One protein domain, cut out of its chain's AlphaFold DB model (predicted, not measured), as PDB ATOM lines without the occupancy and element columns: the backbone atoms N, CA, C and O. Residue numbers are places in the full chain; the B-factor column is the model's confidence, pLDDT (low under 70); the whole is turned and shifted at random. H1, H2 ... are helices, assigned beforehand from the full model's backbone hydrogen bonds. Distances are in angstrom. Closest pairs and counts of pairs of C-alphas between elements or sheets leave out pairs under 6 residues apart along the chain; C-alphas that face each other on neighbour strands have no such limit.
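AT A GLANCE: This is residues 88 to 140 of the 140 residues of the protein "HEPN_MAE_28990 domain-containing protein" of Gammaproteobacteria bacterium (UniProt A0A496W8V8). Two helices, a longer one, H2, and a shorter one, H1, run opposite ways and slant past each other, coming nearest where the end of H1 approaches H2; a loop joins them at one end, and residues 108 to 115 of the loop and H2 stick out. After H2 a tail with no named element, residues 130 to 140, turns back to the side where H1 lies. The printed part has 53 residues with two named helices, H1 then H2, and no named strand; its class is all helix. It is only just compact, close to loose, with a radius of gyration of the C-alphas of 11.7 A and spans of 32 by 23 by 23 A.

HOW THE PARTS SIT: Start from the longest helix, H2, residues 114 to 129, and look from there to H1, residues 93 to 103. The two are close but not clearly touching, with 2 pairs of C-alphas within 8 A. Their closest C-alphas are those of Ser 103 and Ile 124, 7.4 A apart. Their lines stand at a steep tilt of 44 degrees, and they run opposite ways. In both helices every O i to N i+4 pair is within hydrogen-bond range.

IN THESE COORDINATES: Find C-alpha 114 at (-57.604, -37.725, -26.753); from there H2 runs 22.7 A to C-alpha 129 at (-37.438, -27.467, -24.816). Then find C-alpha 93 at (-40.122, -22.428, -41.436), where H1 begins; it runs 15.1 A to C-alpha 103.

THE WHOLE: The two C-alphas farthest apart are those of Gln 90 and Asn 111, 32.3 A. The link from H1 to H2 has 10 residues and is short. Residues 108 to 115, of which 114 and 115 belong to H2, stand free. The printed part has no cut and ends at Lys 140, the chain's last residue. The mean pLDDT of the printed part is 89.2, and residues 137 to 140 are under 70.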
ATOM      1  N   PHE A  88     -34.973 -27.715 -33.414       95.38
ATOM      2  CA  PHE A  88     -36.184 -27.159 -34.038       95.38
ATOM      3  C   PHE A  88     -36.119 -25.640 -34.281       95.38
ATOM      4  O   PHE A  88     -36.537 -25.162 -35.335       95.38
ATOM      5  N   GLU A  89     -35.572 -24.870 -33.334       94.94
ATOM      6  CA  GLU A  89     -35.473 -23.404 -33.428       94.94
ATOM      7  C   GLU A  89     -34.644 -22.942 -34.635       94.94
ATOM      8  O   GLU A  89     -34.919 -21.889 -35.211       94.94
ATOM      9  N   GLN A  90     -33.651 -23.746 -35.025       95.62
ATOM     10  CA  GLN A  90     -32.689 -23.449 -36.086       95.62
ATOM     11  C   GLN A  90     -33.179 -23.878 -37.477       95.62
ATOM     12  O   GLN A  90     -32.580 -23.490 -38.482       95.62
ATOM     13  N   LEU A  91     -34.253 -24.670 -37.559       94.94
ATOM     14  CA  LEU A  91     -34.840 -25.075 -38.831       94.94
ATOM     15  C   LEU A  91     -35.494 -23.891 -39.552       94.94
ATOM     16  O   LEU A  91     -36.041 -22.972 -38.940       94.94
ATOM     17  N   SER A  92     -35.508 -23.951 -40.883       95.00
ATOM     18  CA  SER A  92     -36.332 -23.040 -41.680       95.00
ATOM     19  C   SER A  92     -37.821 -23.297 -41.431       95.00
ATOM     20  O   SER A  92     -38.219 -24.414 -41.107       95.00
ATOM     21  N   GLU A  93     -38.671 -22.293 -41.647       96.00
ATOM     22  CA  GLU A  93     -40.122 -22.428 -41.436       96.00
ATOM     23  C   GLU A  93     -40.751 -23.578 -42.239       96.00
ATOM     24  O   GLU A  93     -41.654 -24.258 -41.757       96.00
ATOM     25  N   ASN A  94     -40.248 -23.851 -43.446       95.06
ATOM     26  CA  ASN A  94     -40.724 -24.980 -44.244       95.06
ATOM     27  C   ASN A  94     -40.287 -26.327 -43.652       95.06
ATOM     28  O   ASN A  94     -41.088 -27.256 -43.607       95.06
ATOM     29  N   LEU A  95     -39.052 -26.432 -43.150       93.88
ATOM     30  CA  LEU A  95     -38.568 -27.650 -42.491       93.88
ATOM     31  C   LEU A  95     -39.263 -27.889 -41.148       93.88
ATOM     32  O   LEU A  95     -39.563 -29.034 -40.825       93.88
ATOM     33  N   LYS A  96     -39.596 -26.828 -40.400       95.44
ATOM     34  CA  LYS A  96     -40.423 -26.931 -39.190       95.44
ATOM     35  C   LYS A  96     -41.787 -27.540 -39.501       95.44
ATOM     36  O   LYS A  96     -42.212 -28.446 -38.794       95.44
ATOM     37  N   LYS A  97     -42.456 -27.084 -40.567       95.19
ATOM     38  CA  LYS A  97     -43.747 -27.651 -41.001       95.19
ATOM     39  C   LYS A  97     -43.625 -29.129 -41.352       95.19
ATOM     40  O   LYS A  97     -44.385 -29.924 -40.816       95.19
ATOM     41  N   ILE A  98     -42.634 -29.488 -42.171       93.50
ATOM     42  CA  ILE A  98     -42.364 -30.887 -42.543       93.50
ATOM     43  C   ILE A  98     -42.130 -31.740 -41.292       93.50
ATOM     44  O   ILE A  98     -42.700 -32.822 -41.163       93.50
ATOM     45  N   TRP A  99     -41.338 -31.246 -40.340       94.38
ATOM     46  CA  TRP A  99     -41.080 -31.963 -39.097       94.38
ATOM     47  C   TRP A  99     -42.330 -32.129 -38.230       94.38
ATOM     48  O   TRP A  99     -42.547 -33.214 -37.696       94.38
ATOM     49  N   VAL A 100     -43.178 -31.103 -38.104       93.50
ATOM     50  CA  VAL A 100     -44.445 -31.204 -37.358       93.50
ATOM     51  C   VAL A 100     -45.391 -32.198 -38.029       93.50
ATOM     52  O   VAL A 100     -45.968 -33.041 -37.345       93.50
ATOM     53  N   GLU A 101     -45.529 -32.143 -39.355       92.12
ATOM     54  CA  GLU A 101     -46.343 -33.090 -40.128       92.12
ATOM     55  C   GLU A 101     -45.857 -34.534 -39.956       92.12
ATOM     56  O   GLU A 101     -46.672 -35.442 -39.811       92.12
ATOM     57  N   HIS A 102     -44.539 -34.744 -39.930       90.69
ATOM     58  CA  HIS A 102     -43.934 -36.046 -39.664       90.69
ATOM     59  C   HIS A 102     -44.137 -36.497 -38.209       90.69
ATOM     60  O   HIS A 102     -44.523 -37.632 -37.945       90.69
ATOM     61  N   SER A 103     -43.949 -35.597 -37.244       91.44
ATOM     62  CA  SER A 103     -44.092 -35.891 -35.808       91.44
ATOM     63  C   SER A 103     -45.540 -36.155 -35.387       91.44
ATOM     64  O   SER A 103     -45.786 -36.683 -34.306       91.44
ATOM     65  N   THR A 104     -46.500 -35.788 -36.238       92.62
ATOM     66  CA  THR A 104     -47.940 -35.986 -36.036       92.62
ATOM     67  C   THR A 104     -48.548 -36.964 -37.044       92.62
ATOM     68  O   THR A 104     -49.769 -37.041 -37.171       92.62
ATOM     69  N   ASP A 105     -47.720 -37.747 -37.747       89.88
ATOM     70  CA  ASP A 105     -48.162 -38.695 -38.778       89.88
ATOM     71  C   ASP A 105     -49.176 -39.718 -38.231       89.88
ATOM     72  O   ASP A 105     -50.192 -40.007 -38.859       89.88
ATOM     73  N   ASN A 106     -48.978 -40.152 -36.982       86.75
ATOM     74  CA  ASN A 106     -49.879 -41.030 -36.229       86.75
ATOM     75  C   ASN A 106     -51.276 -40.437 -35.947       86.75
ATOM     76  O   ASN A 106     -52.154 -41.156 -35.469       86.75
ATOM     77  N   LEU A 107     -51.485 -39.141 -36.190       90.38
ATOM     78  CA  LEU A 107     -52.759 -38.449 -35.981       90.38
ATOM     79  C   LEU A 107     -53.542 -38.234 -37.287       90.38
ATOM     80  O   LEU A 107     -54.705 -37.827 -37.228       90.38
ATOM     81  N   LYS A 108     -52.946 -38.511 -38.457       86.31
ATOM     82  CA  LYS A 108     -53.533 -38.200 -39.775       86.31
ATOM     83  C   LYS A 108     -54.875 -38.882 -40.033       86.31
ATOM     84  O   LYS A 108     -55.762 -38.270 -40.622       86.31
ATOM     85  N   ASP A 109     -55.050 -40.106 -39.542       83.56
ATOM     86  CA  ASP A 109     -56.256 -40.906 -39.783       83.56
ATOM     87  C   ASP A 109     -57.471 -40.462 -38.946       83.56
ATOM     88  O   ASP A 109     -58.559 -41.023 -39.084       83.56
ATOM     89  N   GLY A 110     -57.308 -39.499 -38.030       80.94
ATOM     90  CA  GLY A 110     -58.385 -38.968 -37.181       80.94
ATOM     91  C   GLY A 110     -58.926 -39.935 -36.115       80.94
ATOM     92  O   GLY A 110     -59.639 -39.515 -35.207       80.94
ATOM     93  N   ASN A 111     -58.554 -41.215 -36.175       84.19
ATOM     94  CA  ASN A 111     -58.951 -42.265 -35.237       84.19
ATOM     95  C   ASN A 111     -57.936 -42.423 -34.093       84.19
ATOM     96  O   ASN A 111     -57.341 -43.485 -33.910       84.19
ATOM     97  N   PHE A 112     -57.738 -41.371 -33.300       88.12
ATOM     98  CA  PHE A 112     -56.855 -41.397 -32.131       88.12
ATOM     99  C   PHE A 112     -57.613 -41.072 -30.842       88.12
ATOM    100  O   PHE A 112     -58.637 -40.389 -30.835       88.12
ATOM    101  N   LYS A 113     -57.105 -41.569 -29.710       91.50
ATOM    102  CA  LYS A 113     -57.656 -41.219 -28.397       91.50
ATOM    103  C   LYS A 113     -57.216 -39.799 -28.021       91.50
ATOM    104  O   LYS A 113     -56.095 -39.420 -28.357       91.50
ATOM    105  N   PRO A 114     -58.017 -39.039 -27.251       91.12
ATOM    106  CA  PRO A 114     -57.604 -37.725 -26.753       91.12
ATOM    107  C   PRO A 114     -56.247 -37.735 -26.038       91.12
ATOM    108  O   PRO A 114     -55.479 -36.784 -26.166       91.12
ATOM    109  N   ASP A 115     -55.921 -38.820 -25.331       93.06
ATOM    110  CA  ASP A 115     -54.628 -38.965 -24.658       93.06
ATOM    111  C   ASP A 115     -53.469 -39.107 -25.652       93.06
ATOM    112  O   ASP A 115     -52.438 -38.481 -25.464       93.06
ATOM    113  N   THR A 116     -53.664 -39.789 -26.788       91.94
ATOM    114  CA  THR A 116     -52.649 -39.889 -27.855       91.94
ATOM    115  C   THR A 116     -52.266 -38.519 -28.411       91.94
ATOM    116  O   THR A 116     -51.089 -38.261 -28.665       91.94
ATOM    117  N   LEU A 117     -53.244 -37.623 -28.575       92.56
ATOM    118  CA  LEU A 117     -52.983 -36.245 -28.989       92.56
ATOM    119  C   LEU A 117     -52.161 -35.499 -27.933       92.56
ATOM    120  O   LEU A 117     -51.155 -34.879 -28.271       92.56
ATOM    121  N   ARG A 118     -52.572 -35.574 -26.660       94.19
ATOM    122  CA  ARG A 118     -51.869 -34.918 -25.543       94.19
ATOM    123  C   ARG A 118     -50.433 -35.414 -25.420       94.19
ATOM    124  O   ARG A 118     -49.527 -34.594 -25.343       94.19
ATOM    125  N   ASP A 119     -50.230 -36.725 -25.484       95.06
ATOM    126  CA  ASP A 119     -48.913 -37.354 -25.417       95.06
ATOM    127  C   ASP A 119     -48.024 -36.921 -26.588       95.06
ATOM    128  O   ASP A 119     -46.842 -36.648 -26.404       95.06
ATOM    129  N   THR A 120     -48.586 -36.817 -27.798       93.69
ATOM    130  CA  THR A 120     -47.842 -36.368 -28.986       93.69
ATOM    131  C   THR A 120     -47.417 -34.902 -28.848       93.69
ATOM    132  O   THR A 120     -46.261 -34.572 -29.102       93.69
ATOM    133  N   ILE A 121     -48.314 -34.026 -28.381       94.12
ATOM    134  CA  ILE A 121     -48.000 -32.609 -28.132       94.12
ATOM    135  C   ILE A 121     -46.944 -32.464 -27.029       94.12
ATOM    136  O   ILE A 121     -46.027 -31.654 -27.176       94.12
ATOM    137  N   LEU A 122     -47.049 -33.237 -25.942       95.81
ATOM    138  CA  LEU A 122     -46.062 -33.230 -24.861       95.81
ATOM    139  C   LEU A 122     -44.683 -33.642 -25.376       95.81
ATOM    140  O   LEU A 122     -43.737 -32.891 -25.171       95.81
ATOM    141  N   LYS A 123     -44.583 -34.739 -26.136       94.00
ATOM    142  CA  LYS A 123     -43.317 -35.182 -26.749       94.00
ATOM    143  C   LYS A 123     -42.695 -34.121 -27.654       94.00
ATOM    144  O   LYS A 123     -41.506 -33.845 -27.548       94.00
ATOM    145  N   ILE A 124     -43.498 -33.502 -28.522       94.38
ATOM    146  CA  ILE A 124     -43.037 -32.414 -29.398       94.38
ATOM    147  C   ILE A 124     -42.512 -31.241 -28.564       94.38
ATOM    148  O   ILE A 124     -41.449 -30.698 -28.852       94.38
ATOM    149  N   THR A 125     -43.246 -30.855 -27.518       95.12
ATOM    150  CA  THR A 125     -42.872 -29.732 -26.650       95.12
ATOM    151  C   THR A 125     -41.590 -30.030 -25.876       95.12
ATOM    152  O   THR A 125     -40.711 -29.176 -25.818       95.12
ATOM    153  N   GLU A 126     -41.462 -31.234 -25.317       95.62
ATOM    154  CA  GLU A 126     -40.254 -31.691 -24.627       95.62
ATOM    155  C   GLU A 126     -39.046 -31.639 -25.559       95.62
ATOM    156  O   GLU A 126     -38.067 -30.991 -25.205       95.62
ATOM    157  N   SER A 127     -39.159 -32.183 -26.775       94.19
ATOM    158  CA  SER A 127     -38.086 -32.175 -27.778       94.19
ATOM    159  C   SER A 127     -37.603 -30.758 -28.130       94.19
ATOM    160  O   SER A 127     -36.403 -30.489 -28.228       94.19
ATOM    161  N   ILE A 128     -38.537 -29.805 -28.249       95.69
ATOM    162  CA  ILE A 128     -38.215 -28.388 -28.483       95.69
ATOM    163  C   ILE A 128     -37.499 -27.780 -27.267       95.69
ATOM    164  O   ILE A 128     -36.494 -27.086 -27.428       95.69
ATOM    165  N   LEU A 129     -37.995 -28.031 -26.051       95.31
ATOM    166  CA  LEU A 129     -37.438 -27.467 -24.816       95.31
ATOM    167  C   LEU A 129     -36.049 -28.022 -24.482       95.31
ATOM    168  O   LEU A 129     -35.195 -27.280 -23.997       95.31
ATOM    169  N   THR A 130     -35.810 -29.308 -24.743       95.44
ATOM    170  CA  THR A 130     -34.516 -29.972 -24.522       95.44
ATOM    171  C   THR A 130     -33.506 -29.674 -25.627       95.44
ATOM    172  O   THR A 130     -32.335 -30.025 -25.480       95.44
ATOM    173  N   LYS A 131     -33.926 -28.978 -26.694       93.62
ATOM    174  CA  LYS A 131     -33.123 -28.707 -27.895       93.62
ATOM    175  C   LYS A 131     -32.561 -29.989 -28.498       93.62
ATOM    176  O   LYS A 131     -31.409 -30.031 -28.927       93.62
ATOM    177  N   GLU A 132     -33.386 -31.029 -28.511       92.88
ATOM    178  CA  GLU A 132     -33.044 -32.289 -29.149       92.88
ATOM    179  C   GLU A 132     -32.705 -32.082 -30.627       92.88
ATOM    180  O   GLU A 132     -33.264 -31.225 -31.321       92.88
ATOM    181  N   THR A 133     -31.757 -32.887 -31.100       93.44
ATOM    182  CA  THR A 133     -31.409 -32.944 -32.515       93.44
ATOM    183  C   THR A 133     -32.580 -33.513 -33.298       93.44
ATOM    184  O   THR A 133     -33.105 -34.580 -32.980       93.44
ATOM    185  N   ILE A 134     -32.983 -32.792 -34.339       92.12
ATOM    186  CA  ILE A 134     -34.101 -33.194 -35.179       92.12
ATOM    187  C   ILE A 134     -33.662 -34.302 -36.130       92.12
ATOM    188  O   ILE A 134     -32.711 -34.131 -36.887       92.12
ATOM    189  N   SER A 135     -34.416 -35.400 -36.136       87.81
ATOM    190  CA  SER A 135     -34.293 -36.470 -37.121       87.81
ATOM    191  C   SER A 135     -35.512 -36.494 -38.040       87.81
ATOM    192  O   SER A 135     -36.661 -36.462 -37.591       87.81
ATOM    193  N   LEU A 136     -35.241 -36.485 -39.346       81.75
ATOM    194  CA  LEU A 136     -36.234 -36.523 -40.430       81.75
ATOM    195  C   LEU A 136     -36.004 -37.708 -41.373       81.75
ATOM    196  O   LEU A 136     -36.804 -37.944 -42.282       81.75
ATOM    197  N   SER A 137     -34.902 -38.435 -41.191       69.50
ATOM    198  CA  SER A 137     -34.639 -39.648 -41.941       69.50
ATOM    199  C   SER A 137     -35.520 -40.780 -41.397       69.50
ATOM    200  O   SER A 137     -35.677 -40.957 -40.191       69.50
ATOM    201  N   GLN A 138     -36.155 -41.545 -42.291       56.03
ATOM    202  CA  GLN A 138     -36.709 -42.830 -41.881       56.03
ATOM    203  C   GLN A 138     -35.531 -43.771 -41.649       56.03
ATOM    204  O   GLN A 138     -34.987 -44.323 -42.605       56.03
ATOM    205  N   ASP A 139     -35.158 -43.977 -40.392       41.22
ATOM    206  CA  ASP A 139     -34.523 -45.230 -40.015       41.22
ATOM    207  C   ASP A 139     -35.562 -46.345 -40.182       41.22
ATOM    208  O   ASP A 139     -36.435 -46.546 -39.328       41.22
ATOM    209  N   LYS A 140     -35.492 -47.026 -41.333       34.78
ATOM    210  CA  LYS A 140     -35.750 -48.464 -41.497       34.78
ATOM    211  C   LYS A 140     -35.265 -48.985 -42.846       34.78
ATOM    212  O   LYS A 140     -35.723 -48.473 -43.890       34.78
TER     213      LYS A 140